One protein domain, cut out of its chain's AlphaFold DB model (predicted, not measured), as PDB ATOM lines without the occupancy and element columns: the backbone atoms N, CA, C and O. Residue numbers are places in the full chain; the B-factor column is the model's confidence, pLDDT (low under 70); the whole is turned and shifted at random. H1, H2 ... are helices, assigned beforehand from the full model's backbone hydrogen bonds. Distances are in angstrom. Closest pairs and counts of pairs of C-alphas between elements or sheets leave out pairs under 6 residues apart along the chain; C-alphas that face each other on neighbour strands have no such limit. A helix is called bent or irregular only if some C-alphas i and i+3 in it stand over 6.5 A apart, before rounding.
ATOM      1  N   SER A  25     -38.764 -56.457 -40.553       67.56
ATOM      2  CA  SER A  25     -38.362 -55.165 -39.972       67.56
ATOM      3  C   SER A  25     -39.181 -54.002 -40.539       67.56
ATOM      4  O   SER A  25     -39.672 -53.168 -39.775       67.56
ATOM      5  N   GLN A  26     -39.419 -54.009 -41.852       66.12
ATOM      6  CA  GLN A  26     -40.189 -52.973 -42.534       66.12
ATOM      7  C   GLN A  26     -41.635 -52.911 -42.015       66.12
ATOM      8  O   GLN A  26     -42.121 -51.834 -41.680       66.12
ATOM      9  N   TRP A  27     -42.291 -54.063 -41.818       72.38
ATOM     10  CA  TRP A  27     -43.634 -54.120 -41.220       72.38
ATOM     11  C   TRP A  27     -43.678 -53.613 -39.778       72.38
ATOM     12  O   TRP A  27     -44.647 -52.959 -39.393       72.38
ATOM     13  N   ILE A  28     -42.648 -53.899 -38.976       74.19
ATOM     14  CA  ILE A  28     -42.568 -53.400 -37.597       74.19
ATOM     15  C   ILE A  28     -42.457 -51.877 -37.604       74.19
ATOM     16  O   ILE A  28     -43.182 -51.218 -36.862       74.19
ATOM     17  N   PHE A  29     -41.599 -51.319 -38.457       67.31
ATOM     18  CA  PHE A  29     -41.417 -49.877 -38.583       67.31
ATOM     19  C   PHE A  29     -42.685 -49.178 -39.088       67.31
ATOM     20  O   PHE A  29     -43.176 -48.262 -38.428       67.31
ATOM     21  N   THR A  30     -43.291 -49.669 -40.175       69.12
ATOM     22  CA  THR A  30     -44.577 -49.156 -40.673       69.12
ATOM     23  C   THR A  30     -45.658 -49.244 -39.597       69.12
ATOM     24  O   THR A  30     -46.389 -48.282 -39.375       69.12
ATOM     25  N   GLY A  31     -45.729 -50.364 -38.872       73.88
ATOM     26  CA  GLY A  31     -46.646 -50.533 -37.751       73.88
ATOM     27  C   GLY A  31     -46.415 -49.496 -36.653       73.88
ATOM     28  O   GLY A  31     -47.373 -48.874 -36.193       73.88
ATOM     29  N   LEU A  32     -45.159 -49.252 -36.269       72.62
ATOM     30  CA  LEU A  32     -44.800 -48.252 -35.262       72.62
ATOM     31  C   LEU A  32     -45.171 -46.834 -35.706       72.62
ATOM     32  O   LEU A  32     -45.668 -46.047 -34.903       72.62
ATOM     33  N   GLN A  33     -44.960 -46.513 -36.980       67.50
ATOM     34  CA  GLN A  33     -45.204 -45.185 -37.527       67.50
ATOM     35  C   GLN A  33     -46.700 -44.908 -37.703       67.50
ATOM     36  O   GLN A  33     -47.169 -43.831 -37.341       67.50
ATOM     37  N   VAL A  34     -47.480 -45.902 -38.141       71.69
ATOM     38  CA  VAL A  34     -48.947 -45.810 -38.201       71.69
ATOM     39  C   VAL A  34     -49.539 -45.728 -36.792       71.69
ATOM     40  O   VAL A  34     -50.326 -44.823 -36.502       71.69
ATOM     41  N   LEU A  35     -49.131 -46.615 -35.876       76.88
ATOM     42  CA  LEU A  35     -49.634 -46.613 -34.500       76.88
ATOM     43  C   LEU A  35     -49.236 -45.338 -33.753       76.88
ATOM     44  O   LEU A  35     -50.071 -44.741 -33.078       76.88
ATOM     45  N   GLY A  36     -47.982 -44.908 -33.870       71.94
ATOM     46  CA  GLY A  36     -47.450 -43.739 -33.179       71.94
ATOM     47  C   GLY A  36     -47.927 -42.422 -33.786       71.94
ATOM     48  O   GLY A  36     -48.448 -41.564 -33.073       71.94
ATOM     49  N   GLY A  37     -47.765 -42.269 -35.100       71.81
ATOM     50  CA  GLY A  37     -48.017 -41.031 -35.833       71.81
ATOM     51  C   GLY A  37     -49.485 -40.784 -36.162       71.81
ATOM     52  O   GLY A  37     -49.966 -39.672 -35.955       71.81
ATOM     53  N   GLN A  38     -50.211 -41.804 -36.629       73.75
ATOM     54  CA  GLN A  38     -51.584 -41.632 -37.120       73.75
ATOM     55  C   GLN A  38     -52.665 -41.963 -36.087       73.75
ATOM     56  O   GLN A  38     -53.764 -41.424 -36.171       73.75
ATOM     57  N   ILE A  39     -52.383 -42.819 -35.098       78.44
ATOM     58  CA  ILE A  39     -53.385 -43.220 -34.097       78.44
ATOM     59  C   ILE A  39     -53.096 -42.570 -32.742       78.44
ATOM     60  O   ILE A  39     -53.909 -41.798 -32.231       78.44
ATOM     61  N   ALA A  40     -51.931 -42.841 -32.152       78.25
ATOM     62  CA  ALA A  40     -51.624 -42.418 -30.790       78.25
ATOM     63  C   ALA A  40     -51.540 -40.891 -30.659       78.25
ATOM     64  O   ALA A  40     -52.118 -40.321 -29.733       78.25
ATOM     65  N   LEU A  41     -50.860 -40.217 -31.589       77.19
ATOM     66  CA  LEU A  41     -50.656 -38.769 -31.542       77.19
ATOM     67  C   LEU A  41     -51.933 -37.943 -31.754       77.19
ATOM     68  O   LEU A  41     -52.169 -37.045 -30.942       77.19
ATOM     69  N   PRO A  42     -52.800 -38.229 -32.744       79.38
ATOM     70  CA  PRO A  42     -54.087 -37.548 -32.875       79.38
ATOM     71  C   PRO A  42     -55.001 -37.781 -31.676       79.38
ATOM     72  O   PRO A  42     -55.624 -36.833 -31.203       79.38
ATOM     73  N   VAL A  43     -55.034 -38.999 -31.117       83.50
ATOM     74  CA  VAL A  43     -55.794 -39.291 -29.888       83.50
ATOM     75  C   VAL A  43     -55.255 -38.480 -28.713       83.50
ATOM     76  O   VAL A  43     -56.024 -37.907 -27.939       83.50
ATOM     77  N   LEU A  44     -53.937 -38.383 -28.579       79.06
ATOM     78  CA  LEU A  44     -53.274 -37.638 -27.515       79.06
ATOM     79  C   LEU A  44     -53.500 -36.121 -27.672       79.06
ATOM     80  O   LEU A  44     -53.857 -35.453 -26.698       79.06
ATOM     81  N   LEU A  45     -53.417 -35.594 -28.897       84.12
ATOM     82  CA  LEU A  45     -53.748 -34.208 -29.230       84.12
ATOM     83  C   LEU A  45     -55.229 -33.901 -28.959       84.12
ATOM     84  O   LEU A  45     -55.534 -32.914 -28.288       84.12
ATOM     85  N   ALA A  46     -56.146 -34.770 -29.391       84.88
ATOM     86  CA  ALA A  46     -57.577 -34.651 -29.122       84.88
ATOM     87  C   ALA A  46     -57.860 -34.671 -27.616       84.88
ATOM     88  O   ALA A  46     -58.592 -33.829 -27.100       84.88
ATOM     89  N   THR A  47     -57.199 -35.562 -26.874       83.44
ATOM     90  CA  THR A  47     -57.297 -35.621 -25.413       83.44
ATOM     91  C   THR A  47     -56.845 -34.305 -24.776       83.44
ATOM     92  O   THR A  47     -57.450 -33.857 -23.805       83.44
ATOM     93  N   PHE A  48     -55.815 -33.649 -25.314       81.81
ATOM     94  CA  PHE A  48     -55.355 -32.350 -24.810       81.81
ATOM     95  C   PHE A  48     -56.295 -31.199 -25.152       81.81
ATOM     96  O   PHE A  48     -56.388 -30.257 -24.369       81.81
ATOM     97  N   ILE A  49     -56.987 -31.263 -26.288       82.25
ATOM     98  CA  ILE A  49     -57.991 -30.264 -26.677       82.25
ATOM     99  C   ILE A  49     -59.266 -30.428 -25.834       82.25
ATOM    100  O   ILE A  49     -59.831 -29.438 -25.374       82.25
ATOM    101  N   CYS A  50     -59.693 -31.666 -25.573       87.62
ATOM    102  CA  CYS A  50     -60.923 -31.960 -24.837       87.62
ATOM    103  C   CYS A  50     -60.832 -31.665 -23.332       87.62
ATOM    104  O   CYS A  50     -61.847 -31.389 -22.693       87.62
ATOM    105  N   VAL A  51     -59.635 -31.708 -22.739       83.00
ATOM    106  CA  VAL A  51     -59.446 -31.402 -21.313       83.00
ATOM    107  C   VAL A  51     -59.396 -29.881 -21.119       83.00
ATOM    108  O   VAL A  51     -58.332 -29.266 -21.058       83.00
ATOM    109  N   LYS A  52     -60.576 -29.263 -21.009       67.12
ATOM    110  CA  LYS A  52     -60.730 -27.853 -20.622       67.12
ATOM    111  C   LYS A  52     -60.219 -27.669 -19.185       67.12
ATOM    112  O   LYS A  52     -60.750 -28.282 -18.266       67.12
ATOM    113  N   GLY A  53     -59.177 -26.858 -18.995       67.50
ATOM    114  CA  GLY A  53     -58.656 -26.485 -17.668       67.50
ATOM    115  C   GLY A  53     -57.168 -26.761 -17.441       67.50
ATOM    116  O   GLY A  53     -56.564 -26.150 -16.569       67.50
ATOM    117  N   LEU A  54     -56.536 -27.607 -18.257       64.94
ATOM    118  CA  LEU A  54     -55.080 -27.761 -18.254       64.94
ATOM    119  C   LEU A  54     -54.497 -26.873 -19.355       64.94
ATOM    120  O   LEU A  54     -54.460 -27.274 -20.521       64.94
ATOM    121  N   GLN A  55     -54.036 -25.668 -19.000       65.50
ATOM    122  CA  GLN A  55     -53.207 -24.845 -19.889       65.50
ATOM    123  C   GLN A  55     -51.859 -25.544 -20.115       65.50
ATOM    124  O   GLN A  55     -50.849 -25.243 -19.490       65.50
ATOM    125  N   ARG A  56     -51.851 -26.560 -20.981       66.94
ATOM    126  CA  ARG A  56     -50.623 -27.238 -21.396       66.94
ATOM    127  C   ARG A  56     -49.865 -26.358 -22.374       66.94
ATOM    128  O   ARG A  56     -50.467 -25.738 -23.254       66.94
ATOM    129  N   ASN A  57     -48.543 -26.372 -22.232       72.00
ATOM    130  CA  ASN A  57     -47.610 -25.614 -23.056       72.00
ATOM    131  C   ASN A  57     -47.902 -25.807 -24.551       72.00
ATOM    132  O   ASN A  57     -47.925 -26.935 -25.050       72.00
ATOM    133  N   PHE A  58     -48.084 -24.689 -25.260       73.19
ATOM    134  CA  PHE A  58     -48.324 -24.613 -26.708       73.19
ATOM    135  C   PHE A  58     -47.328 -25.455 -27.524       73.19
ATOM    136  O   PHE A  58     -47.699 -26.074 -28.519       73.19
ATOM    137  N   VAL A  59     -46.092 -25.566 -27.030       68.88
ATOM    138  CA  VAL A  59     -45.007 -26.380 -27.595       68.88
ATOM    139  C   VAL A  59     -45.420 -27.837 -27.818       68.88
ATOM    140  O   VAL A  59     -45.144 -28.387 -28.877       68.88
ATOM    141  N   ILE A  60     -46.127 -28.456 -26.867       73.06
ATOM    142  CA  ILE A  60     -46.533 -29.866 -26.977       73.06
ATOM    143  C   ILE A  60     -47.578 -30.038 -28.085       73.06
ATOM    144  O   ILE A  60     -47.529 -31.012 -28.834       73.06
ATOM    145  N   LYS A  61     -48.508 -29.085 -28.217       77.56
ATOM    146  CA  LYS A  61     -49.539 -29.114 -29.264       77.56
ATOM    147  C   LYS A  61     -48.917 -28.941 -30.649       77.56
ATOM    148  O   LYS A  61     -49.232 -29.717 -31.543       77.56
ATOM    149  N   SER A  62     -48.010 -27.971 -30.786       71.50
ATOM    150  CA  SER A  62     -47.257 -27.729 -32.021       71.50
ATOM    151  C   SER A  62     -46.436 -28.958 -32.419       71.50
ATOM    152  O   SER A  62     -46.570 -29.445 -33.535       71.50
ATOM    153  N   PHE A  63     -45.703 -29.555 -31.473       76.06
ATOM    154  CA  PHE A  63     -44.945 -30.785 -31.709       76.06
ATOM    155  C   PHE A  63     -45.822 -31.940 -32.209       76.06
ATOM    156  O   PHE A  63     -45.481 -32.579 -33.202       76.06
ATOM    157  N   CYS A  64     -46.967 -32.190 -31.559       75.88
ATOM    158  CA  CYS A  64     -47.866 -33.265 -31.979       75.88
ATOM    159  C   CYS A  64     -48.403 -33.032 -33.396       75.88
ATOM    160  O   CYS A  64     -48.482 -33.969 -34.181       75.88
ATOM    161  N   LEU A  65     -48.751 -31.788 -33.729       75.62
ATOM    162  CA  LEU A  65     -49.294 -31.435 -35.035       75.62
ATOM    163  C   LEU A  65     -48.248 -31.589 -36.148       75.62
ATOM    164  O   LEU A  65     -48.537 -32.215 -37.165       75.62
ATOM    165  N   THR A  66     -47.018 -31.112 -35.931       70.38
ATOM    166  CA  THR A  66     -45.914 -31.299 -36.884       70.38
ATOM    167  C   THR A  66     -45.598 -32.780 -37.094       70.38
ATOM    168  O   THR A  66     -45.357 -33.198 -38.223       70.38
ATOM    169  N   TRP A  67     -45.652 -33.595 -36.034       73.75
ATOM    170  CA  TRP A  67     -45.410 -35.035 -36.143       73.75
ATOM    171  C   TRP A  67     -46.494 -35.761 -36.944       73.75
ATOM    172  O   TRP A  67     -46.177 -36.622 -37.761       73.75
ATOM    173  N   ILE A  68     -47.768 -35.405 -36.750       75.56
ATOM    174  CA  ILE A  68     -48.881 -35.971 -37.527       75.56
ATOM    175  C   ILE A  68     -48.686 -35.672 -39.017       75.56
ATOM    176  O   ILE A  68     -48.782 -36.580 -39.839       75.56
ATOM    177  N   ILE A  69     -48.361 -34.421 -39.360       71.56
ATOM    178  CA  ILE A  69     -48.124 -34.015 -40.751       71.56
ATOM    179  C   ILE A  69     -46.932 -34.778 -41.337       71.56
ATOM    180  O   ILE A  69     -47.063 -35.369 -42.405       71.56
ATOM    181  N   SER A  70     -45.805 -34.826 -40.618       68.62
ATOM    182  CA  SER A  70     -44.609 -35.560 -41.050       68.62
ATOM    183  C   SER A  70     -44.913 -37.040 -41.312       68.62
ATOM    184  O   SER A  70     -44.562 -37.579 -42.359       68.62
ATOM    185  N   SER A  71     -45.657 -37.686 -40.407       69.44
ATOM    186  CA  SER A  71     -46.035 -39.093 -40.545       69.44
ATOM    187  C   SER A  71     -46.932 -39.351 -41.756       69.44
ATOM    188  O   SER A  71     -46.762 -40.375 -42.411       69.44
ATOM    189  N   ILE A  72     -47.886 -38.464 -42.057       72.75
ATOM    190  CA  ILE A  72     -48.762 -38.613 -43.228       72.75
ATOM    191  C   ILE A  72     -47.953 -38.445 -44.516       72.75
ATOM    192  O   ILE A  72     -48.073 -39.279 -45.411       72.75
ATOM    193  N   SER A  73     -47.104 -37.415 -44.589       71.19
ATOM    194  CA  SER A  73     -46.231 -37.178 -45.744       71.19
ATOM    195  C   SER A  73     -45.330 -38.378 -46.024       71.19
ATOM    196  O   SER A  73     -45.260 -38.841 -47.158       71.19
ATOM    197  N   TYR A  74     -44.720 -38.943 -44.980       65.25
ATOM    198  CA  TYR A  74     -43.858 -40.113 -45.109       65.25
ATOM    199  C   TYR A  74     -44.621 -41.367 -45.573       65.25
ATOM    200  O   TYR A  74     -44.157 -42.096 -46.447       65.25
ATOM    201  N   CYS A  75     -45.832 -41.609 -45.052       64.56
ATOM    202  CA  CYS A  75     -46.668 -42.719 -45.520       64.56
ATOM    203  C   CYS A  75     -47.067 -42.573 -46.999       64.56
ATOM    204  O   CYS A  75     -47.135 -43.576 -47.710       64.56
ATOM    205  N   LEU A  76     -47.322 -41.347 -47.467       62.72
ATOM    206  CA  LEU A  76     -47.622 -41.077 -48.875       62.72
ATOM    207  C   LEU A  76     -46.401 -41.313 -49.774       62.72
ATOM    208  O   LEU A  76     -46.551 -41.863 -50.863       62.72
ATOM    209  N   GLU A  77     -45.203 -40.954 -49.310       64.12
ATOM    210  CA  GLU A  77     -43.948 -41.179 -50.035       64.12
ATOM    211  C   GLU A  77     -43.629 -42.677 -50.159       64.12
ATOM    212  O   GLU A  77     -43.357 -43.163 -51.259       64.12
ATOM    213  N   LEU A  78     -43.787 -43.447 -49.074       62.06
ATOM    214  CA  LEU A  78     -43.659 -44.910 -49.108       62.06
ATOM    215  C   LEU A  78     -44.674 -45.568 -50.049       62.06
ATOM    216  O   LEU A  78     -44.325 -46.489 -50.791       62.06
ATOM    217  N   TYR A  79     -45.924 -45.098 -50.038       60.56
ATOM    218  CA  TYR A  79     -46.955 -45.599 -50.945       60.56
ATOM    219  C   TYR A  79     -46.580 -45.328 -52.408       60.56
ATOM    220  O   TYR A  79     -46.659 -46.229 -53.240       60.56
ATOM    221  N   ALA A  80     -46.104 -44.121 -52.724       62.75
ATOM    222  CA  ALA A  80     -45.644 -43.785 -54.069       62.75
ATOM    223  C   ALA A  80     -44.480 -44.687 -54.519       62.75
ATOM    224  O   ALA A  80     -44.486 -45.186 -55.644       62.75
ATOM    225  N   PHE A  81     -43.527 -44.968 -53.628       58.84
ATOM    226  CA  PHE A  81     -42.366 -45.807 -53.930       58.84
ATOM    227  C   PHE A  81     -42.759 -47.248 -54.293       58.84
ATOM    228  O   PHE A  81     -42.253 -47.820 -55.260       58.84
ATOM    229  N   HIS A  82     -43.722 -47.822 -53.564       58.69
ATOM    230  CA  HIS A  82     -44.141 -49.212 -53.747       58.69
ATOM    231  C   HIS A  82     -44.938 -49.451 -55.042       58.69
ATOM    232  O   HIS A  82     -44.913 -50.554 -55.586       58.69
ATOM    233  N   PHE A  83     -45.628 -48.424 -55.551       59.19
ATOM    234  CA  PHE A  83     -46.369 -48.492 -56.818       59.19
ATOM    235  C   PHE A  83     -45.501 -48.184 -58.047       59.19
ATOM    236  O   PHE A  83     -45.837 -48.609 -59.151       59.19
ATOM    237  N   VAL A  84     -44.381 -47.472 -57.877       57.06
ATOM    238  CA  VAL A  84     -43.507 -47.039 -58.985       57.06
ATOM    239  C   VAL A  84     -42.407 -48.060 -59.320       57.06
ATOM    240  O   VAL A  84     -41.851 -48.005 -60.417       57.06
ATOM    241  N   LEU A  85     -42.155 -49.056 -58.459       50.09
ATOM    242  CA  LEU A  85     -41.138 -50.107 -58.648       50.09
ATOM    243  C   LEU A  85     -41.665 -51.508 -59.063       50.09
ATOM    244  O   LEU A  85     -41.168 -52.512 -58.555       50.09
ATOM    245  N   PRO A  86     -42.585 -51.681 -60.034       52.50
ATOM    246  CA  PRO A  86     -42.908 -53.020 -60.531       52.50
ATOM    247  C   PRO A  86     -41.822 -53.608 -61.463       52.50
ATOM    248  O   PRO A  86     -42.028 -54.662 -62.060       52.50
ATOM    249  N   LYS A  87     -40.654 -52.964 -61.615       50.53
ATOM    250  CA  LYS A  87     -39.735 -53.213 -62.742       50.53
ATOM    251  C   LYS A  87     -38.680 -54.318 -62.559       50.53
ATOM    252  O   LYS A  87     -37.795 -54.427 -63.396       50.53
ATOM    253  N   PHE A  88     -38.782 -55.164 -61.534       52.38
ATOM    254  CA  PHE A  88     -37.921 -56.355 -61.391       52.38
ATOM    255  C   PHE A  88     -38.678 -57.688 -61.471       52.38
ATOM    256  O   PHE A  88     -38.142 -58.735 -61.113       52.38
ATOM    257  N   HIS A 104     -46.541 -40.522 -68.317       54.41
ATOM    258  CA  HIS A 104     -46.957 -40.187 -66.950       54.41
ATOM    259  C   HIS A 104     -45.999 -40.743 -65.895       54.41
ATOM    260  O   HIS A 104     -45.675 -40.044 -64.937       54.41
ATOM    261  N   GLN A 105     -45.502 -41.966 -66.072       55.94
ATOM    262  CA  GLN A 105     -44.573 -42.591 -65.133       55.94
ATOM    263  C   GLN A 105     -43.196 -41.907 -65.173       55.94
ATOM    264  O   GLN A 105     -42.609 -41.654 -64.124       55.94
ATOM    265  N   ALA A 106     -42.722 -41.504 -66.359       55.69
ATOM    266  CA  ALA A 106     -41.512 -40.693 -66.494       55.69
ATOM    267  C   ALA A 106     -41.668 -39.295 -65.866       55.69
ATOM    268  O   ALA A 106     -40.768 -38.831 -65.164       55.69
ATOM    269  N   ALA A 107     -42.820 -38.640 -66.057       57.38
ATOM    270  CA  ALA A 107     -43.117 -37.349 -65.437       57.38
ATOM    271  C   ALA A 107     -43.206 -37.444 -63.903       57.38
ATOM    272  O   ALA A 107     -42.700 -36.566 -63.204       57.38
ATOM    273  N   LEU A 108     -43.777 -38.532 -63.374       54.12
ATOM    274  CA  LEU A 108     -43.838 -38.807 -61.937       54.12
ATOM    275  C   LEU A 108     -42.458 -39.089 -61.336       54.12
ATOM    276  O   LEU A 108     -42.166 -38.566 -60.269       54.12
ATOM    277  N   ILE A 109     -41.588 -39.842 -62.013       57.00
ATOM    278  CA  ILE A 109     -40.223 -40.117 -61.526       57.00
ATOM    279  C   ILE A 109     -39.380 -38.834 -61.503       57.00
ATOM    280  O   ILE A 109     -38.698 -38.557 -60.515       57.00
ATOM    281  N   ASN A 110     -39.463 -38.012 -62.552       57.22
ATOM    282  CA  ASN A 110     -38.697 -36.766 -62.626       57.22
ATOM    283  C   ASN A 110     -39.234 -35.701 -61.642       57.22
ATOM    284  O   ASN A 110     -38.468 -34.960 -61.016       57.22
ATOM    285  N   GLY A 111     -40.557 -35.674 -61.439       55.88
ATOM    286  CA  GLY A 111     -41.201 -34.886 -60.387       55.88
ATOM    287  C   GLY A 111     -40.820 -35.362 -58.984       55.88
ATOM    288  O   GLY A 111     -40.528 -34.537 -58.123       55.88
ATOM    289  N   CYS A 112     -40.737 -36.678 -58.771       56.88
ATOM    290  CA  CYS A 112     -40.364 -37.274 -57.490       56.88
ATOM    291  C   CYS A 112     -38.947 -36.875 -57.082       56.88
ATOM    292  O   CYS A 112     -38.769 -36.409 -55.969       56.88
ATOM    293  N   LEU A 113     -37.957 -36.949 -57.980       58.41
ATOM    294  CA  LEU A 113     -36.585 -36.520 -57.664       58.41
ATOM    295  C   LEU A 113     -36.524 -35.056 -57.214       58.41
ATOM    296  O   LEU A 113     -35.845 -34.727 -56.242       58.41
ATOM    297  N   THR A 114     -37.269 -34.181 -57.891       64.12
ATOM    298  CA  THR A 114     -37.330 -32.754 -57.551       64.12
ATOM    299  C   THR A 114     -38.014 -32.534 -56.200       64.12
ATOM    300  O   THR A 114     -37.521 -31.766 -55.376       64.12
ATOM    301  N   ILE A 115     -39.119 -33.237 -55.940       65.94
ATOM    302  CA  ILE A 115     -39.859 -33.155 -54.676       65.94
ATOM    303  C   ILE A 115     -39.021 -33.714 -53.524       65.94
ATOM    304  O   ILE A 115     -38.925 -33.059 -52.491       65.94
ATOM    305  N   THR A 116     -38.357 -34.856 -53.704       61.47
ATOM    306  CA  THR A 116     -37.475 -35.465 -52.702       61.47
ATOM    307  C   THR A 116     -36.269 -34.569 -52.417       61.47
ATOM    308  O   THR A 116     -35.916 -34.378 -51.256       61.47
ATOM    309  N   LEU A 117     -35.672 -33.932 -53.434       68.44
ATOM    310  CA  LEU A 117     -34.580 -32.975 -53.233       68.44
ATOM    311  C   LEU A 117     -35.045 -31.748 -52.434       68.44
ATOM    312  O   LEU A 117     -34.373 -31.332 -51.489       68.44
ATOM    313  N   ILE A 118     -36.200 -31.177 -52.785       68.00
ATOM    314  CA  ILE A 118     -36.784 -30.036 -52.066       68.00
ATOM    315  C   ILE A 118     -37.136 -30.435 -50.629       68.00
ATOM    316  O   ILE A 118     -36.820 -29.695 -49.699       68.00
ATOM    317  N   ALA A 119     -37.737 -31.610 -50.431       64.94
ATOM    318  CA  ALA A 119     -38.062 -32.147 -49.116       64.94
ATOM    319  C   ALA A 119     -36.800 -32.370 -48.274       64.94
ATOM    320  O   ALA A 119     -36.791 -32.027 -47.091       64.94
ATOM    321  N   TYR A 120     -35.715 -32.857 -48.877       72.06
ATOM    322  CA  TYR A 120     -34.429 -33.034 -48.209       72.06
ATOM    323  C   TYR A 120     -33.801 -31.697 -47.812       72.06
ATOM    324  O   TYR A 120     -33.388 -31.528 -46.665       72.06
ATOM    325  N   LEU A 121     -33.776 -30.711 -48.717       69.56
ATOM    326  CA  LEU A 121     -33.282 -29.365 -48.415       69.56
ATOM    327  C   LEU A 121     -34.101 -28.712 -47.297       69.56
ATOM    328  O   LEU A 121     -33.531 -28.182 -46.343       69.56
ATOM    329  N   PHE A 122     -35.428 -28.797 -47.373       68.75
ATOM    330  CA  PHE A 122     -36.321 -28.256 -46.352       68.75
ATOM    331  C   PHE A 122     -36.132 -28.953 -45.000       68.75
ATOM    332  O   PHE A 122     -36.054 -28.290 -43.962       68.75
ATOM    333  N   SER A 123     -36.000 -30.280 -45.003       68.81
ATOM    334  CA  SER A 123     -35.734 -31.069 -43.799       68.81
ATOM    335  C   SER A 123     -34.379 -30.706 -43.199       68.81
ATOM    336  O   SER A 123     -34.305 -30.431 -42.008       68.81
ATOM    337  N   SER A 124     -33.326 -30.604 -44.014       72.06
ATOM    338  CA  SER A 124     -31.981 -30.201 -43.585       72.06
ATOM    339  C   SER A 124     -31.978 -28.816 -42.929       72.06
ATOM    340  O   SER A 124     -31.479 -28.655 -41.813       72.06
ATOM    341  N   VAL A 125     -32.629 -27.827 -43.554       74.81
ATOM    342  CA  VAL A 125     -32.796 -26.482 -42.977       74.81
ATOM    343  C   VAL A 125     -33.581 -26.541 -41.667       74.81
ATOM    344  O   VAL A 125     -33.187 -25.920 -40.680       74.81
ATOM    345  N   THR A 126     -34.663 -27.318 -41.623       74.00
ATOM    346  CA  THR A 126     -35.477 -27.485 -40.413       74.00
ATOM    347  C   THR A 126     -34.662 -28.110 -39.280       74.00
ATOM    348  O   THR A 126     -34.681 -27.594 -38.162       74.00
ATOM    349  N   TYR A 127     -33.898 -29.169 -39.554       74.69
ATOM    350  CA  TYR A 127     -33.019 -29.816 -38.579       74.69
ATOM    351  C   TYR A 127     -31.929 -28.875 -38.084       74.69
ATOM    352  O   TYR A 127     -31.666 -28.837 -36.884       74.69
ATOM    353  N   PHE A 128     -31.344 -28.068 -38.968       76.88
ATOM    354  CA  PHE A 128     -30.360 -27.065 -38.583       76.88
ATOM    355  C   PHE A 128     -30.959 -26.008 -37.644       76.88
ATOM    356  O   PHE A 128     -30.379 -25.703 -36.604       76.88
ATOM    357  N   ILE A 129     -32.157 -25.500 -37.947       77.25
ATOM    358  CA  ILE A 129     -32.865 -24.553 -37.073       77.25
ATOM    359  C   ILE A 129     -33.176 -25.198 -35.716       77.25
ATOM    360  O   ILE A 129     -32.932 -24.585 -34.677       77.25
ATOM    361  N   VAL A 130     -33.680 -26.437 -35.702       76.31
ATOM    362  CA  VAL A 130     -33.952 -27.184 -34.464       76.31
ATOM    363  C   VAL A 130     -32.674 -27.369 -33.650       76.31
ATOM    364  O   VAL A 130     -32.689 -27.126 -32.446       76.31
ATOM    365  N   PHE A 131     -31.562 -27.718 -34.294       78.25
ATOM    366  CA  PHE A 131     -30.263 -27.847 -33.644       78.25
ATOM    367  C   PHE A 131     -29.812 -26.523 -33.005       78.25
ATOM    368  O   PHE A 131     -29.444 -26.499 -31.830       78.25
ATOM    369  N   LEU A 132     -29.913 -25.398 -33.721       82.25
ATOM    370  CA  LEU A 132     -29.585 -24.074 -33.176       82.25
ATOM    371  C   LEU A 132     -30.476 -23.688 -31.988       82.25
ATOM    372  O   LEU A 132     -29.991 -23.118 -31.004       82.25
ATOM    373  N   LEU A 133     -31.771 -24.003 -32.056       74.94
ATOM    374  CA  LEU A 133     -32.698 -23.807 -30.943       74.94
ATOM    375  C   LEU A 133     -32.312 -24.670 -29.739       74.94
ATOM    376  O   LEU A 133     -32.315 -24.168 -28.618       74.94
ATOM    377  N   GLU A 134     -31.929 -25.928 -29.945       77.88
ATOM    378  CA  GLU A 134     -31.495 -26.816 -28.864       77.88
ATOM    379  C   GLU A 134     -30.197 -26.345 -28.211       77.88
ATOM    380  O   GLU A 134     -30.138 -26.239 -26.986       77.88
ATOM    381  N   VAL A 135     -29.198 -25.948 -29.003       81.06
ATOM    382  CA  VAL A 135     -27.958 -25.352 -28.484       81.06
ATOM    383  C   VAL A 135     -28.262 -24.077 -27.693       81.06
ATOM    384  O   VAL A 135     -27.714 -23.876 -26.607       81.06
ATOM    385  N   SER A 136     -29.186 -23.244 -28.180       81.31
ATOM    386  CA  SER A 136     -29.615 -22.020 -27.494       81.31
ATOM    387  C   SER A 136     -30.318 -22.319 -26.170       81.31
ATOM    388  O   SER A 136     -30.045 -21.664 -25.160       81.31
ATOM    389  N   ILE A 137     -31.195 -23.329 -26.148       79.56
ATOM    390  CA  ILE A 137     -31.856 -23.808 -24.933       79.56
ATOM    391  C   ILE A 137     -30.797 -24.315 -23.958       79.56
ATOM    392  O   ILE A 137     -30.746 -23.814 -22.842       79.56
ATOM    393  N   LEU A 138     -29.902 -25.222 -24.359       79.06
ATOM    394  CA  LEU A 138     -28.845 -25.754 -23.493       79.06
ATOM    395  C   LEU A 138     -27.942 -24.651 -22.936       79.06
ATOM    396  O   LEU A 138     -27.624 -24.660 -21.745       79.06
ATOM    397  N   PHE A 139     -27.579 -23.667 -23.760       86.81
ATOM    398  CA  PHE A 139     -26.792 -22.520 -23.326       86.81
ATOM    399  C   PHE A 139     -27.535 -21.703 -22.264       86.81
ATOM    400  O   PHE A 139     -26.978 -21.411 -21.204       86.81
ATOM    401  N   LYS A 140     -28.819 -21.401 -22.493       83.06
ATOM    402  CA  LYS A 140     -29.669 -20.701 -21.519       83.06
ATOM    403  C   LYS A 140     -29.886 -21.518 -20.249       83.06
ATOM    404  O   LYS A 140     -29.835 -20.946 -19.163       83.06
ATOM    405  N   LEU A 141     -30.081 -22.834 -20.349       76.75
ATOM    406  CA  LEU A 141     -30.227 -23.716 -19.191       76.75
ATOM    407  C   LEU A 141     -28.933 -23.733 -18.366       76.75
ATOM    408  O   LEU A 141     -29.001 -23.620 -17.147       76.75
ATOM    409  N   LYS A 142     -27.763 -23.803 -19.012       83.00
ATOM    410  CA  LYS A 142     -26.451 -23.766 -18.347       83.00
ATOM    411  C   LYS A 142     -26.174 -22.416 -17.689       83.00
ATOM    412  O   LYS A 142     -25.671 -22.385 -16.567       83.00
ATOM    413  N   GLN A 143     -26.517 -21.319 -18.365       88.06
ATOM    414  CA  GLN A 143     -26.423 -19.973 -17.802       88.06
ATOM    415  C   GLN A 143     -27.290 -19.873 -16.543       88.06
ATOM    416  O   GLN A 143     -26.792 -19.536 -15.475       88.06
ATOM    417  N   ARG A 144     -28.557 -20.286 -16.638       80.12
ATOM    418  CA  ARG A 144     -29.519 -20.201 -15.535       80.12
ATOM    419  C   ARG A 144     -29.225 -21.170 -14.390       80.12
ATOM    420  O   ARG A 144     -29.530 -20.870 -13.241       80.12
ATOM    421  N   ALA A 145     -28.624 -22.323 -14.679       81.50
ATOM    422  CA  ALA A 145     -28.204 -23.284 -13.663       81.50
ATOM    423  C   ALA A 145     -27.141 -22.702 -12.717       81.50
ATOM    424  O   ALA A 145     -27.122 -23.072 -11.546       81.50
ATOM    425  N   ARG A 146     -26.295 -21.773 -13.192       83.50
ATOM    426  CA  ARG A 146     -25.369 -21.033 -12.318       83.50
ATOM    427  C   ARG A 146     -26.106 -20.091 -11.367       83.50
ATOM    428  O   ARG A 146     -25.721 -20.000 -10.206       83.50
ATOM    429  N   ASP A 147     -27.175 -19.455 -11.834       83.50
ATOM    430  CA  ASP A 147     -27.909 -18.451 -11.056       83.50
ATOM    431  C   ASP A 147     -28.785 -19.077  -9.954       83.50
ATOM    432  O   ASP A 147     -28.978 -18.487  -8.896       83.50
ATOM    433  N   PHE A 148     -29.279 -20.306 -10.144       77.75
ATOM    434  CA  PHE A 148     -30.152 -20.999  -9.177       77.75
ATOM    435  C   PHE A 148     -29.431 -21.628  -7.967       77.75
ATOM    436  O   PHE A 148     -30.053 -22.344  -7.178       77.75
ATOM    437  N   GLY A 149     -28.134 -21.371  -7.804       64.25
ATOM    438  CA  GLY A 149     -27.206 -22.164  -6.997       64.25
ATOM    439  C   GLY A 149     -27.419 -22.266  -5.480       64.25
ATOM    440  O   GLY A 149     -26.554 -22.865  -4.847       64.25
ATOM    441  N   LYS A 150     -28.489 -21.742  -4.855       70.75
ATOM    442  CA  LYS A 150     -28.655 -21.877  -3.384       70.75
ATOM    443  C   LYS A 150     -30.053 -22.179  -2.837       70.75
ATOM    444  O   LYS A 150     -30.121 -22.899  -1.850       70.75
ATOM    445  N   GLU A 151     -31.149 -21.713  -3.438       72.38
ATOM    446  CA  GLU A 151     -32.445 -21.718  -2.716       72.38
ATOM    447  C   GLU A 151     -33.563 -22.560  -3.364       72.38
ATOM    448  O   GLU A 151     -34.388 -23.134  -2.662       72.38
ATOM    449  N   TYR A 152     -33.553 -22.742  -4.691       68.88
ATOM    450  CA  TYR A 152     -34.622 -23.459  -5.424       68.88
ATOM    451  C   TYR A 152     -34.133 -24.674  -6.239       68.88
ATOM    452  O   TYR A 152     -34.907 -25.304  -6.968       68.88
ATOM    453  N   GLY A 153     -32.851 -25.034  -6.117       65.56
ATOM    454  CA  GLY A 153     -32.185 -25.997  -7.001       65.56
ATOM    455  C   GLY A 153     -32.739 -27.427  -6.959       65.56
ATOM    456  O   GLY A 153     -32.775 -28.095  -7.991       65.56
ATOM    457  N   ALA A 154     -33.228 -27.903  -5.809       74.00
ATOM    458  CA  ALA A 154     -33.600 -29.312  -5.650       74.00
ATOM    459  C   ALA A 154     -34.802 -29.721  -6.526       74.00
ATOM    460  O   ALA A 154     -34.742 -30.736  -7.218       74.00
ATOM    461  N   SER A 155     -35.863 -28.909  -6.559       71.06
ATOM    462  CA  SER A 155     -37.106 -29.240  -7.279       71.06
ATOM    463  C   SER A 155     -36.971 -29.078  -8.797       71.06
ATOM    464  O   SER A 155     -37.390 -29.946  -9.567       71.06
ATOM    465  N   LEU A 156     -36.325 -27.997  -9.249       71.31
ATOM    466  CA  LEU A 156     -36.161 -27.725 -10.679       71.31
ATOM    467  C   LEU A 156     -35.114 -28.630 -11.339       71.31
ATOM    468  O   LEU A 156     -35.268 -28.945 -12.521       71.31
ATOM    469  N   SER A 157     -34.107 -29.109 -10.597       78.12
ATOM    470  CA  SER A 157     -33.045 -29.966 -11.150       78.12
ATOM    471  C   SER A 157     -33.593 -31.172 -11.914       78.12
ATOM    472  O   SER A 157     -33.115 -31.477 -13.003       78.12
ATOM    473  N   HIS A 158     -34.658 -31.808 -11.415       76.44
ATOM    474  CA  HIS A 158     -35.205 -33.004 -12.046       76.44
ATOM    475  C   HIS A 158     -35.804 -32.704 -13.431       76.44
ATOM    476  O   HIS A 158     -35.635 -33.492 -14.367       76.44
ATOM    477  N   THR A 159     -36.499 -31.577 -13.586       76.62
ATOM    478  CA  THR A 159     -37.090 -31.172 -14.871       76.62
ATOM    479  C   THR A 159     -36.005 -30.758 -15.860       76.62
ATOM    480  O   THR A 159     -36.057 -31.140 -17.027       76.62
ATOM    481  N   PHE A 160     -34.984 -30.042 -15.383       78.00
ATOM    482  CA  PHE A 160     -33.833 -29.645 -16.193       78.00
ATOM    483  C   PHE A 160     -33.040 -30.851 -16.703       78.00
ATOM    484  O   PHE A 160     -32.731 -30.912 -17.889       78.00
ATOM    485  N   VAL A 161     -32.762 -31.833 -15.839       81.81
ATOM    486  CA  VAL A 161     -32.060 -33.067 -16.220       81.81
ATOM    487  C   VAL A 161     -32.850 -33.831 -17.279       81.81
ATOM    488  O   VAL A 161     -32.276 -34.260 -18.274       81.81
ATOM    489  N   ARG A 162     -34.176 -33.944 -17.125       81.62
ATOM    490  CA  ARG A 162     -35.042 -34.576 -18.133       81.62
ATOM    491  C   ARG A 162     -34.963 -33.859 -19.479       81.62
ATOM    492  O   ARG A 162     -34.699 -34.500 -20.489       81.62
ATOM    493  N   MET A 163     -35.132 -32.537 -19.488       77.50
ATOM    494  CA  MET A 163     -35.065 -31.751 -20.722       77.50
ATOM    495  C   MET A 163     -33.678 -31.833 -21.381       77.50
ATOM    496  O   MET A 163     -33.581 -31.934 -22.601       77.50
ATOM    497  N   GLY A 164     -32.610 -31.852 -20.577       80.44
ATOM    498  CA  GLY A 164     -31.236 -32.025 -21.044       80.44
ATOM    499  C   GLY A 164     -30.989 -33.396 -21.674       80.44
ATOM    500  O   GLY A 164     -30.442 -33.460 -22.769       80.44
ATOM    501  N   ILE A 165     -31.450 -34.483 -21.043       83.25
ATOM    502  CA  ILE A 165     -31.343 -35.843 -21.599       83.25
ATOM    503  C   ILE A 165     -32.080 -35.938 -22.941       83.25
ATOM    504  O   ILE A 165     -31.534 -36.498 -23.888       83.25
ATOM    505  N   PHE A 166     -33.280 -35.356 -23.047       81.38
ATOM    506  CA  PHE A 166     -34.027 -35.334 -24.307       81.38
ATOM    507  C   PHE A 166     -33.276 -34.587 -25.410       81.38
ATOM    508  O   PHE A 166     -33.158 -35.098 -26.520       81.38
ATOM    509  N   SER A 167     -32.728 -33.409 -25.097       82.06
ATOM    510  CA  SER A 167     -31.954 -32.625 -26.063       82.06
ATOM    511  C   SER A 167     -30.675 -33.346 -26.497       82.06
ATOM    512  O   SER A 167     -30.373 -33.377 -27.684       82.06
ATOM    513  N   ILE A 168     -29.959 -34.005 -25.577       82.25
ATOM    514  CA  ILE A 168     -28.775 -34.811 -25.919       82.25
ATOM    515  C   ILE A 168     -29.160 -35.971 -26.839       82.25
ATOM    516  O   ILE A 168     -28.534 -36.152 -27.879       82.25
ATOM    517  N   TYR A 169     -30.201 -36.730 -26.488       84.25
ATOM    518  CA  TYR A 169     -30.699 -37.835 -27.309       84.25
ATOM    519  C   TYR A 169     -31.037 -37.369 -28.730       84.25
ATOM    520  O   TYR A 169     -30.606 -37.981 -29.706       84.25
ATOM    521  N   ARG A 170     -31.735 -36.238 -28.859       80.75
ATOM    522  CA  ARG A 170     -32.119 -35.698 -30.165       80.75
ATOM    523  C   ARG A 170     -30.928 -35.160 -30.957       80.75
ATOM    524  O   ARG A 170     -30.846 -35.390 -32.158       80.75
ATOM    525  N   THR A 171     -29.975 -34.514 -30.287       79.44
ATOM    526  CA  THR A 171     -28.722 -34.057 -30.905       79.44
ATOM    527  C   THR A 171     -27.900 -35.231 -31.439       79.44
ATOM    528  O   THR A 171     -27.358 -35.137 -32.537       79.44
ATOM    529  N   ILE A 172     -27.843 -36.355 -30.712       84.19
ATOM    530  CA  ILE A 172     -27.168 -37.576 -31.176       84.19
ATOM    531  C   ILE A 172     -27.810 -38.081 -32.471       84.19
ATOM    532  O   ILE A 172     -27.086 -38.364 -33.418       84.19
ATOM    533  N   ILE A 173     -29.145 -38.138 -32.539       81.56
ATOM    534  CA  ILE A 173     -29.860 -38.560 -33.755       81.56
ATOM    535  C   ILE A 173     -29.546 -37.619 -34.924       81.56
ATOM    536  O   ILE A 173     -29.152 -38.083 -35.992       81.56
ATOM    537  N   ILE A 174     -29.647 -36.303 -34.708       77.06
ATOM    538  CA  ILE A 174     -29.395 -35.292 -35.749       77.06
ATOM    539  C   ILE A 174     -27.955 -35.364 -36.270       77.06
ATOM    540  O   ILE A 174     -27.738 -35.164 -37.460       77.06
ATOM    541  N   LEU A 175     -26.970 -35.645 -35.413       81.19
ATOM    542  CA  LEU A 175     -25.566 -35.772 -35.821       81.19
ATOM    543  C   LEU A 175     -25.266 -37.102 -36.509       81.19
ATOM    544  O   LEU A 175     -24.455 -37.146 -37.433       81.19
ATOM    545  N   ALA A 176     -25.894 -38.184 -36.061       81.19
ATOM    546  CA  ALA A 176     -25.583 -39.517 -36.546       81.19
ATOM    547  C   ALA A 176     -26.063 -39.739 -37.998       81.19
ATOM    548  O   ALA A 176     -25.367 -40.412 -38.755       81.19
ATOM    549  N   VAL A 177     -27.160 -39.096 -38.425       74.44
ATOM    550  CA  VAL A 177     -27.668 -39.155 -39.816       74.44
ATOM    551  C   VAL A 177     -26.645 -38.643 -40.856       74.44
ATOM    552  O   VAL A 177     -26.257 -39.410 -41.737       74.44
ATOM    553  N   PRO A 178     -26.139 -37.396 -40.790       73.94
ATOM    554  CA  PRO A 178     -25.152 -36.904 -41.750       73.94
ATOM    555  C   PRO A 178     -23.805 -37.627 -41.632       73.94
ATOM    556  O   PRO A 178     -23.152 -37.845 -42.649       73.94
ATOM    557  N   LEU A 179     -23.400 -38.049 -40.425       78.50
ATOM    558  CA  LEU A 179     -22.206 -38.884 -40.234       78.50
ATOM    559  C   LEU A 179     -22.308 -40.202 -41.007       78.50
ATOM    560  O   LEU A 179     -21.330 -40.635 -41.614       78.50
ATOM    561  N   GLN A 180     -23.490 -40.814 -41.035       74.25
ATOM    562  CA  GLN A 180     -23.716 -42.037 -41.789       74.25
ATOM    563  C   GLN A 180     -23.664 -41.793 -43.301       74.25
ATOM    564  O   GLN A 180     -22.983 -42.538 -44.008       74.25
ATOM    565  N   ILE A 181     -24.314 -40.731 -43.787       71.38
ATOM    566  CA  ILE A 181     -24.280 -40.345 -45.209       71.38
ATOM    567  C   ILE A 181     -22.832 -40.115 -45.663       71.38
ATOM    568  O   ILE A 181     -22.433 -40.584 -46.727       71.38
ATOM    569  N   LEU A 182     -22.023 -39.454 -44.831       77.44
ATOM    570  CA  LEU A 182     -20.597 -39.247 -45.092       77.44
ATOM    571  C   LEU A 182     -19.793 -40.554 -45.060       77.44
ATOM    572  O   LEU A 182     -18.826 -40.687 -45.807       77.44
ATOM    573  N   SER A 183     -20.175 -41.515 -44.213       78.25
ATOM    574  CA  SER A 183     -19.466 -42.793 -44.084       78.25
ATOM    575  C   SER A 183     -19.697 -43.753 -45.254       78.25
ATOM    576  O   SER A 183     -18.836 -44.589 -45.521       78.25
ATOM    577  N   MET A 184     -20.831 -43.646 -45.960       73.69
ATOM    578  CA  MET A 184     -21.181 -44.545 -47.068       73.69
ATOM    579  C   MET A 184     -21.914 -43.816 -48.214       73.69
ATOM    580  O   MET A 184     -23.103 -44.049 -48.447       73.69
ATOM    581  N   PRO A 185     -21.217 -42.963 -48.985       72.56
ATOM    582  CA  PRO A 185     -21.841 -42.158 -50.040       72.56
ATOM    583  C   PRO A 185     -22.432 -42.996 -51.188       72.56
ATOM    584  O   PRO A 185     -23.358 -42.545 -51.856       72.56
ATOM    585  N   GLY A 186     -21.920 -44.213 -51.414       68.06
ATOM    586  CA  GLY A 186     -22.366 -45.093 -52.502       68.06
ATOM    587  C   GLY A 186     -23.604 -45.936 -52.186       68.06
ATOM    588  O   GLY A 186     -24.356 -46.262 -53.096       68.06
ATOM    589  N   THR A 187     -23.853 -46.270 -50.915       59.75
ATOM    590  CA  THR A 187     -24.947 -47.182 -50.520       59.75
ATOM    591  C   THR A 187     -26.137 -46.462 -49.895       59.75
ATOM    592  O   THR A 187     -27.220 -47.038 -49.818       59.75
ATOM    593  N   ALA A 188     -25.979 -45.191 -49.504       54.53
ATOM    594  CA  ALA A 188     -27.039 -44.394 -48.883       54.53
ATOM    595  C   ALA A 188     -28.299 -44.247 -49.760       54.53
ATOM    596  O   ALA A 188     -29.392 -44.094 -49.227       54.53
ATOM    597  N   PHE A 189     -28.157 -44.331 -51.088       54.22
ATOM    598  CA  PHE A 189     -29.267 -44.202 -52.039       54.22
ATOM    599  C   PHE A 189     -29.729 -45.519 -52.665       54.22
ATOM    600  O   PHE A 189     -30.802 -45.553 -53.262       54.22
ATOM    601  N   LEU A 190     -28.952 -46.599 -52.542       50.78
ATOM    602  CA  LEU A 190     -29.248 -47.855 -53.242       50.78
ATOM    603  C   LEU A 190     -30.201 -48.783 -52.486       50.78
ATOM    604  O   LEU A 190     -30.565 -49.824 -53.020       50.78
ATOM    605  N   GLY A 191     -30.647 -48.411 -51.280       51.06
ATOM    606  CA  GLY A 191     -31.659 -49.178 -50.547       51.06
ATOM    607  C   GLY A 191     -31.268 -50.642 -50.321       51.06
ATOM    608  O   GLY A 191     -32.141 -51.492 -50.216       51.06
ATOM    609  N   GLU A 192     -29.969 -50.954 -50.294       50.81
ATOM    610  CA  GLU A 192     -29.499 -52.332 -50.197       50.81
ATOM    611  C   GLU A 192     -29.668 -52.862 -48.764       50.81
ATOM    612  O   GLU A 192     -29.288 -52.230 -47.771       50.81
ATOM    613  N   ASN A 193     -30.266 -54.050 -48.678       47.59
ATOM    614  CA  ASN A 193     -31.138 -54.533 -47.599       47.59
ATOM    615  C   ASN A 193     -30.479 -54.812 -46.231       47.59
ATOM    616  O   ASN A 193     -31.138 -55.328 -45.333       47.59
ATOM    617  N   ASN A 194     -29.202 -54.470 -46.053       54.16
ATOM    618  CA  ASN A 194     -28.438 -54.671 -44.813       54.16
ATOM    619  C   ASN A 194     -27.759 -53.380 -44.322       54.16
ATOM    620  O   ASN A 194     -26.843 -53.416 -43.497       54.16
ATOM    621  N   SER A 195     -28.176 -52.235 -44.860       53.44
ATOM    622  CA  SER A 195     -27.594 -50.939 -44.542       53.44
ATOM    623  C   SER A 195     -27.912 -50.504 -43.099       53.44
ATOM    624  O   SER A 195     -29.030 -50.706 -42.621       53.44
ATOM    625  N   PRO A 196     -26.975 -49.824 -42.409       56.47
ATOM    626  CA  PRO A 196     -27.193 -49.239 -41.085       56.47
ATOM    627  C   PRO A 196     -28.393 -48.272 -40.977       56.47
ATOM    628  O   PRO A 196     -28.717 -47.855 -39.868       56.47
ATOM    629  N   GLY A 197     -29.081 -47.938 -42.081       59.97
ATOM    630  CA  GLY A 197     -30.294 -47.110 -42.105       59.97
ATOM    631  C   GLY A 197     -31.434 -47.620 -41.214       59.97
ATOM    632  O   GLY A 197     -32.097 -46.814 -40.570       59.97
ATOM    633  N   THR A 198     -31.586 -48.939 -41.037       64.62
ATOM    634  CA  THR A 198     -32.673 -49.510 -40.215       64.62
ATOM    635  C   THR A 198     -32.617 -49.062 -38.749       64.62
ATOM    636  O   THR A 198     -33.647 -48.920 -38.093       64.62
ATOM    637  N   TRP A 199     -31.420 -48.808 -38.207       67.06
ATOM    638  CA  TRP A 199     -31.271 -48.326 -36.830       67.06
ATOM    639  C   TRP A 199     -31.742 -46.882 -36.662       67.06
ATOM    640  O   TRP A 199     -32.264 -46.528 -35.604       67.06
ATOM    641  N   PHE A 200     -31.589 -46.061 -37.697       69.25
ATOM    642  CA  PHE A 200     -32.027 -44.670 -37.691       69.25
ATOM    643  C   PHE A 200     -33.536 -44.556 -37.794       69.25
ATOM    644  O   PHE A 200     -34.127 -43.794 -37.035       69.25
ATOM    645  N   ASP A 201     -34.151 -45.386 -38.632       68.25
ATOM    646  CA  ASP A 201     -35.605 -45.492 -38.734       68.25
ATOM    647  C   ASP A 201     -36.221 -45.876 -37.380       68.25
ATOM    648  O   ASP A 201     -37.175 -45.255 -36.907       68.25
ATOM    649  N   ILE A 202     -35.619 -46.843 -36.678       69.56
ATOM    650  CA  ILE A 202     -36.046 -47.219 -35.322       69.56
ATOM    651  C   ILE A 202     -35.870 -46.048 -34.345       69.56
ATOM    652  O   ILE A 202     -36.779 -45.761 -33.565       69.56
ATOM    653  N   LEU A 203     -34.723 -45.363 -34.370       71.38
ATOM    654  CA  LEU A 203     -34.459 -44.235 -33.475       71.38
ATOM    655  C   LEU A 203     -35.445 -43.086 -33.702       71.38
ATOM    656  O   LEU A 203     -36.012 -42.585 -32.729       71.38
ATOM    657  N   ASP A 204     -35.715 -42.723 -34.953       70.38
ATOM    658  CA  ASP A 204     -36.661 -41.660 -35.284       70.38
ATOM    659  C   ASP A 204     -38.094 -42.049 -34.887       70.38
ATOM    660  O   ASP A 204     -38.789 -41.297 -34.197       70.38
ATOM    661  N   ALA A 205     -38.503 -43.294 -35.159       71.56
ATOM    662  CA  ALA A 205     -39.807 -43.805 -34.738       71.56
ATOM    663  C   ALA A 205     -39.979 -43.849 -33.205       71.56
ATOM    664  O   ALA A 205     -41.099 -43.722 -32.702       71.56
ATOM    665  N   THR A 206     -38.890 -43.985 -32.436       78.88
ATOM    666  CA  THR A 206     -38.933 -43.919 -30.962       78.88
ATOM    667  C   THR A 206     -38.985 -42.497 -30.399       78.88
ATOM    668  O   THR A 206     -39.275 -42.329 -29.211       78.88
ATOM    669  N   GLY A 207     -38.792 -41.464 -31.225       76.50
ATOM    670  CA  GLY A 207     -38.799 -40.058 -30.814       76.50
ATOM    671  C   GLY A 207     -40.027 -39.642 -29.985       76.50
ATOM    672  O   GLY A 207     -39.855 -39.099 -28.890       76.50
ATOM    673  N   PRO A 208     -41.271 -39.933 -30.415       72.44
ATOM    674  CA  PRO A 208     -42.483 -39.598 -29.663       72.44
ATOM    675  C   PRO A 208     -42.597 -40.362 -28.347       72.44
ATOM    676  O   PRO A 208     -43.052 -39.804 -27.347       72.44
ATOM    677  N   LEU A 209     -42.161 -41.627 -28.329       71.62
ATOM    678  CA  LEU A 209     -42.134 -42.445 -27.118       71.62
ATOM    679  C   LEU A 209     -41.152 -41.850 -26.105       71.62
ATOM    680  O   LEU A 209     -41.499 -41.684 -24.938       71.62
ATOM    681  N   MET A 210     -39.956 -41.467 -26.551       75.94
ATOM    682  CA  MET A 210     -38.955 -40.816 -25.708       75.94
ATOM    683  C   MET A 210     -39.430 -39.448 -25.220       75.94
ATOM    684  O   MET A 210     -39.318 -39.152 -24.031       75.94
ATOM    685  N   ALA A 211     -40.043 -38.642 -26.091       72.06
ATOM    686  CA  ALA A 211     -40.650 -37.373 -25.705       72.06
ATOM    687  C   ALA A 211     -41.727 -37.580 -24.633       72.06
ATOM    688  O   ALA A 211     -41.753 -36.864 -23.635       72.06
ATOM    689  N   PHE A 212     -42.577 -38.598 -24.785       73.25
ATOM    690  CA  PHE A 212     -43.574 -38.952 -23.783       73.25
ATOM    691  C   PHE A 212     -42.934 -39.408 -22.467       73.25
ATOM    692  O   PHE A 212     -43.275 -38.881 -21.414       73.25
ATOM    693  N   LEU A 213     -41.974 -40.336 -22.502       73.38
ATOM    694  CA  LEU A 213     -41.304 -40.856 -21.304       73.38
ATOM    695  C   LEU A 213     -40.550 -39.767 -20.534       73.38
ATOM    696  O   LEU A 213     -40.497 -39.799 -19.302       73.38
ATOM    697  N   ILE A 214     -39.979 -38.802 -21.250       71.06
ATOM    698  CA  ILE A 214     -39.152 -37.757 -20.658       71.06
ATOM    699  C   ILE A 214     -40.000 -36.566 -20.193       71.06
ATOM    700  O   ILE A 214     -39.781 -36.057 -19.089       71.06
ATOM    701  N   LEU A 215     -40.984 -36.133 -20.985       65.75
ATOM    702  CA  LEU A 215     -41.800 -34.952 -20.680       65.75
ATOM    703  C   LEU A 215     -43.021 -35.264 -19.819       65.75
ATOM    704  O   LEU A 215     -43.489 -34.384 -19.095       65.75
ATOM    705  N   ALA A 216     -43.552 -36.486 -19.861       71.44
ATOM    706  CA  ALA A 216     -44.687 -36.817 -19.021       71.44
ATOM    707  C   ALA A 216     -44.232 -36.902 -17.557       71.44
ATOM    708  O   ALA A 216     -43.364 -37.694 -17.167       71.44
ATOM    709  N   SER A 217     -44.824 -36.063 -16.704       70.31
ATOM    710  CA  SER A 217     -44.635 -36.229 -15.270       70.31
ATOM    711  C   SER A 217     -45.232 -37.582 -14.865       70.31
ATOM    712  O   SER A 217     -46.275 -37.999 -15.377       70.31
ATOM    713  N   ARG A 218     -44.580 -38.296 -13.936       69.38
ATOM    714  CA  ARG A 218     -45.104 -39.584 -13.434       69.38
ATOM    715  C   ARG A 218     -46.540 -39.433 -12.918       69.38
ATOM    716  O   ARG A 218     -47.337 -40.357 -13.045       69.38
ATOM    717  N   LEU A 219     -46.857 -38.257 -12.373       66.88
ATOM    718  CA  LEU A 219     -48.184 -37.898 -11.892       66.88
ATOM    719  C   LEU A 219     -49.187 -37.713 -13.035       66.88
ATOM    720  O   LEU A 219     -50.289 -38.232 -12.917       66.88
ATOM    721  N   ASP A 220     -48.826 -37.063 -14.144       70.00
ATOM    722  CA  ASP A 220     -49.732 -36.870 -15.286       70.00
ATOM    723  C   ASP A 220     -50.149 -38.196 -15.922       70.00
ATOM    724  O   ASP A 220     -51.332 -38.408 -16.200       70.00
ATOM    725  N   VAL A 221     -49.188 -39.104 -16.126       72.38
ATOM    726  CA  VAL A 221     -49.464 -40.419 -16.726       72.38
ATOM    727  C   VAL A 221     -50.369 -41.232 -15.809       72.38
ATOM    728  O   VAL A 221     -51.424 -41.703 -16.234       72.38
ATOM    729  N   ARG A 222     -50.008 -41.343 -14.524       76.19
ATOM    730  CA  ARG A 222     -50.791 -42.111 -13.545       76.19
ATOM    731  C   ARG A 222     -52.167 -41.500 -13.290       76.19
ATOM    732  O   ARG A 222     -53.128 -42.246 -13.121       76.19
ATOM    733  N   ALA A 223     -52.283 -40.170 -13.288       72.94
ATOM    734  CA  ALA A 223     -53.557 -39.474 -13.121       72.94
ATOM    735  C   ALA A 223     -54.493 -39.785 -14.277       72.94
ATOM    736  O   ALA A 223     -55.662 -40.096 -14.054       72.94
ATOM    737  N   LYS A 224     -53.975 -39.744 -15.509       77.06
ATOM    738  CA  LYS A 224     -54.797 -39.988 -16.688       77.06
ATOM    739  C   LYS A 224     -55.191 -41.456 -16.837       77.06
ATOM    740  O   LYS A 224     -56.302 -41.727 -17.276       77.06
ATOM    741  N   TRP A 225     -54.324 -42.380 -16.426       78.94
ATOM    742  CA  TRP A 225     -54.579 -43.824 -16.473       78.94
ATOM    743  C   TRP A 225     -55.319 -44.369 -15.243       78.94
ATOM    744  O   TRP A 225     -55.496 -45.575 -15.120       78.94
ATOM    745  N   ASN A 226     -55.760 -43.508 -14.318       78.69
ATOM    746  CA  ASN A 226     -56.404 -43.924 -13.066       78.69
ATOM    747  C   ASN A 226     -55.558 -44.872 -12.186       78.69
ATOM    748  O   ASN A 226     -56.090 -45.501 -11.278       78.69
ATOM    749  N   VAL A 227     -54.234 -44.905 -12.376       85.94
ATOM    750  CA  VAL A 227     -53.282 -45.708 -11.573       85.94
ATOM    751  C   VAL A 227     -52.778 -44.919 -10.354       85.94
ATOM    752  O   VAL A 227     -51.811 -45.289  -9.694       85.94
ATOM    753  N   LEU A 228     -53.401 -43.779 -10.051       83.44
ATOM    754  CA  LEU A 228     -52.964 -42.919  -8.960       83.44
ATOM    755  C   LEU A 228     -53.229 -43.587  -7.605       83.44
ATOM    756  O   LEU A 228     -54.366 -43.970  -7.309       83.44
ATOM    757  N   LEU A 229     -52.203 -43.663  -6.757       85.00
ATOM    758  CA  LEU A 229     -52.370 -44.177  -5.400       85.00
ATOM    759  C   LEU A 229     -53.319 -43.254  -4.607       85.00
ATOM    760  O   LEU A 229     -53.307 -42.033  -4.809       85.00
TER     761      LEU A 229
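What this domain is: This is residues 25 to 88 and 104 to 229 of the 289 residues of an uncharacterized protein of Sistotremastrum niveocremeum HHB9708 (UniProt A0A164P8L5). Two hairpins of long helices, H3 with H4 and H1 with H2, make a loose, elongated body; bent H5 bridges H4 and H1. The printed part has 190 residues, six named helices, H1 to H6, and no named strand: all helix. The radius of gyration of the C-alphas is 20.0 A, the spans 67 by 37 by 27 A.

Where its parts are: Find C-alpha 104 at (-46.957, -40.187, -66.950); from there H3, residues 104 to 147, runs 62.9 A. H4, residues 153 to 183, runs 42.7 A. H1 is residues 25 to 50, H2 58 to 84. H5, residues 197 to 215, was assigned as one helix by its hydrogen bonds but is bent, with C-alphas 205 and 208 7.1 A apart; its arms are H5a, 197 to 205, and H5b, 208 to 215. H6, residues 218 to 224, ends at (-54.797, -39.988, -16.688).

How they stand to each other: H3 touches H4 with residues 127 to 141 alone, opposite ways; the closest C-alphas, of Glu 134 and Ser 167, are 6.5 A apart. H4 touches H5b with residues 162 to 166 alone, closest at C-alphas 162 and 214, 5.8 A. H1 touches H5a with residues 29 to 36 alone, closest at C-alphas 33 and 205, 6.2 A. H1 touches H2 with residues 33 to 45 alone, closest at C-alphas 37 and 68, 5.4 A. H6 touches no helix. Every O i to N i+4 pair is within hydrogen-bond range in H2, H5a, H5b and H6, against 18 of 22 in H1, 39 of 40 in H3 and 24 of 27 in H4.

The domain as a whole: Residues 89 to 103 are not printed; C-alphas 88 and 104 are 19.3 A apart across the cut. The H4 to H5 link is long. Seventy residues have pLDDT under 70, among them 104 to 119.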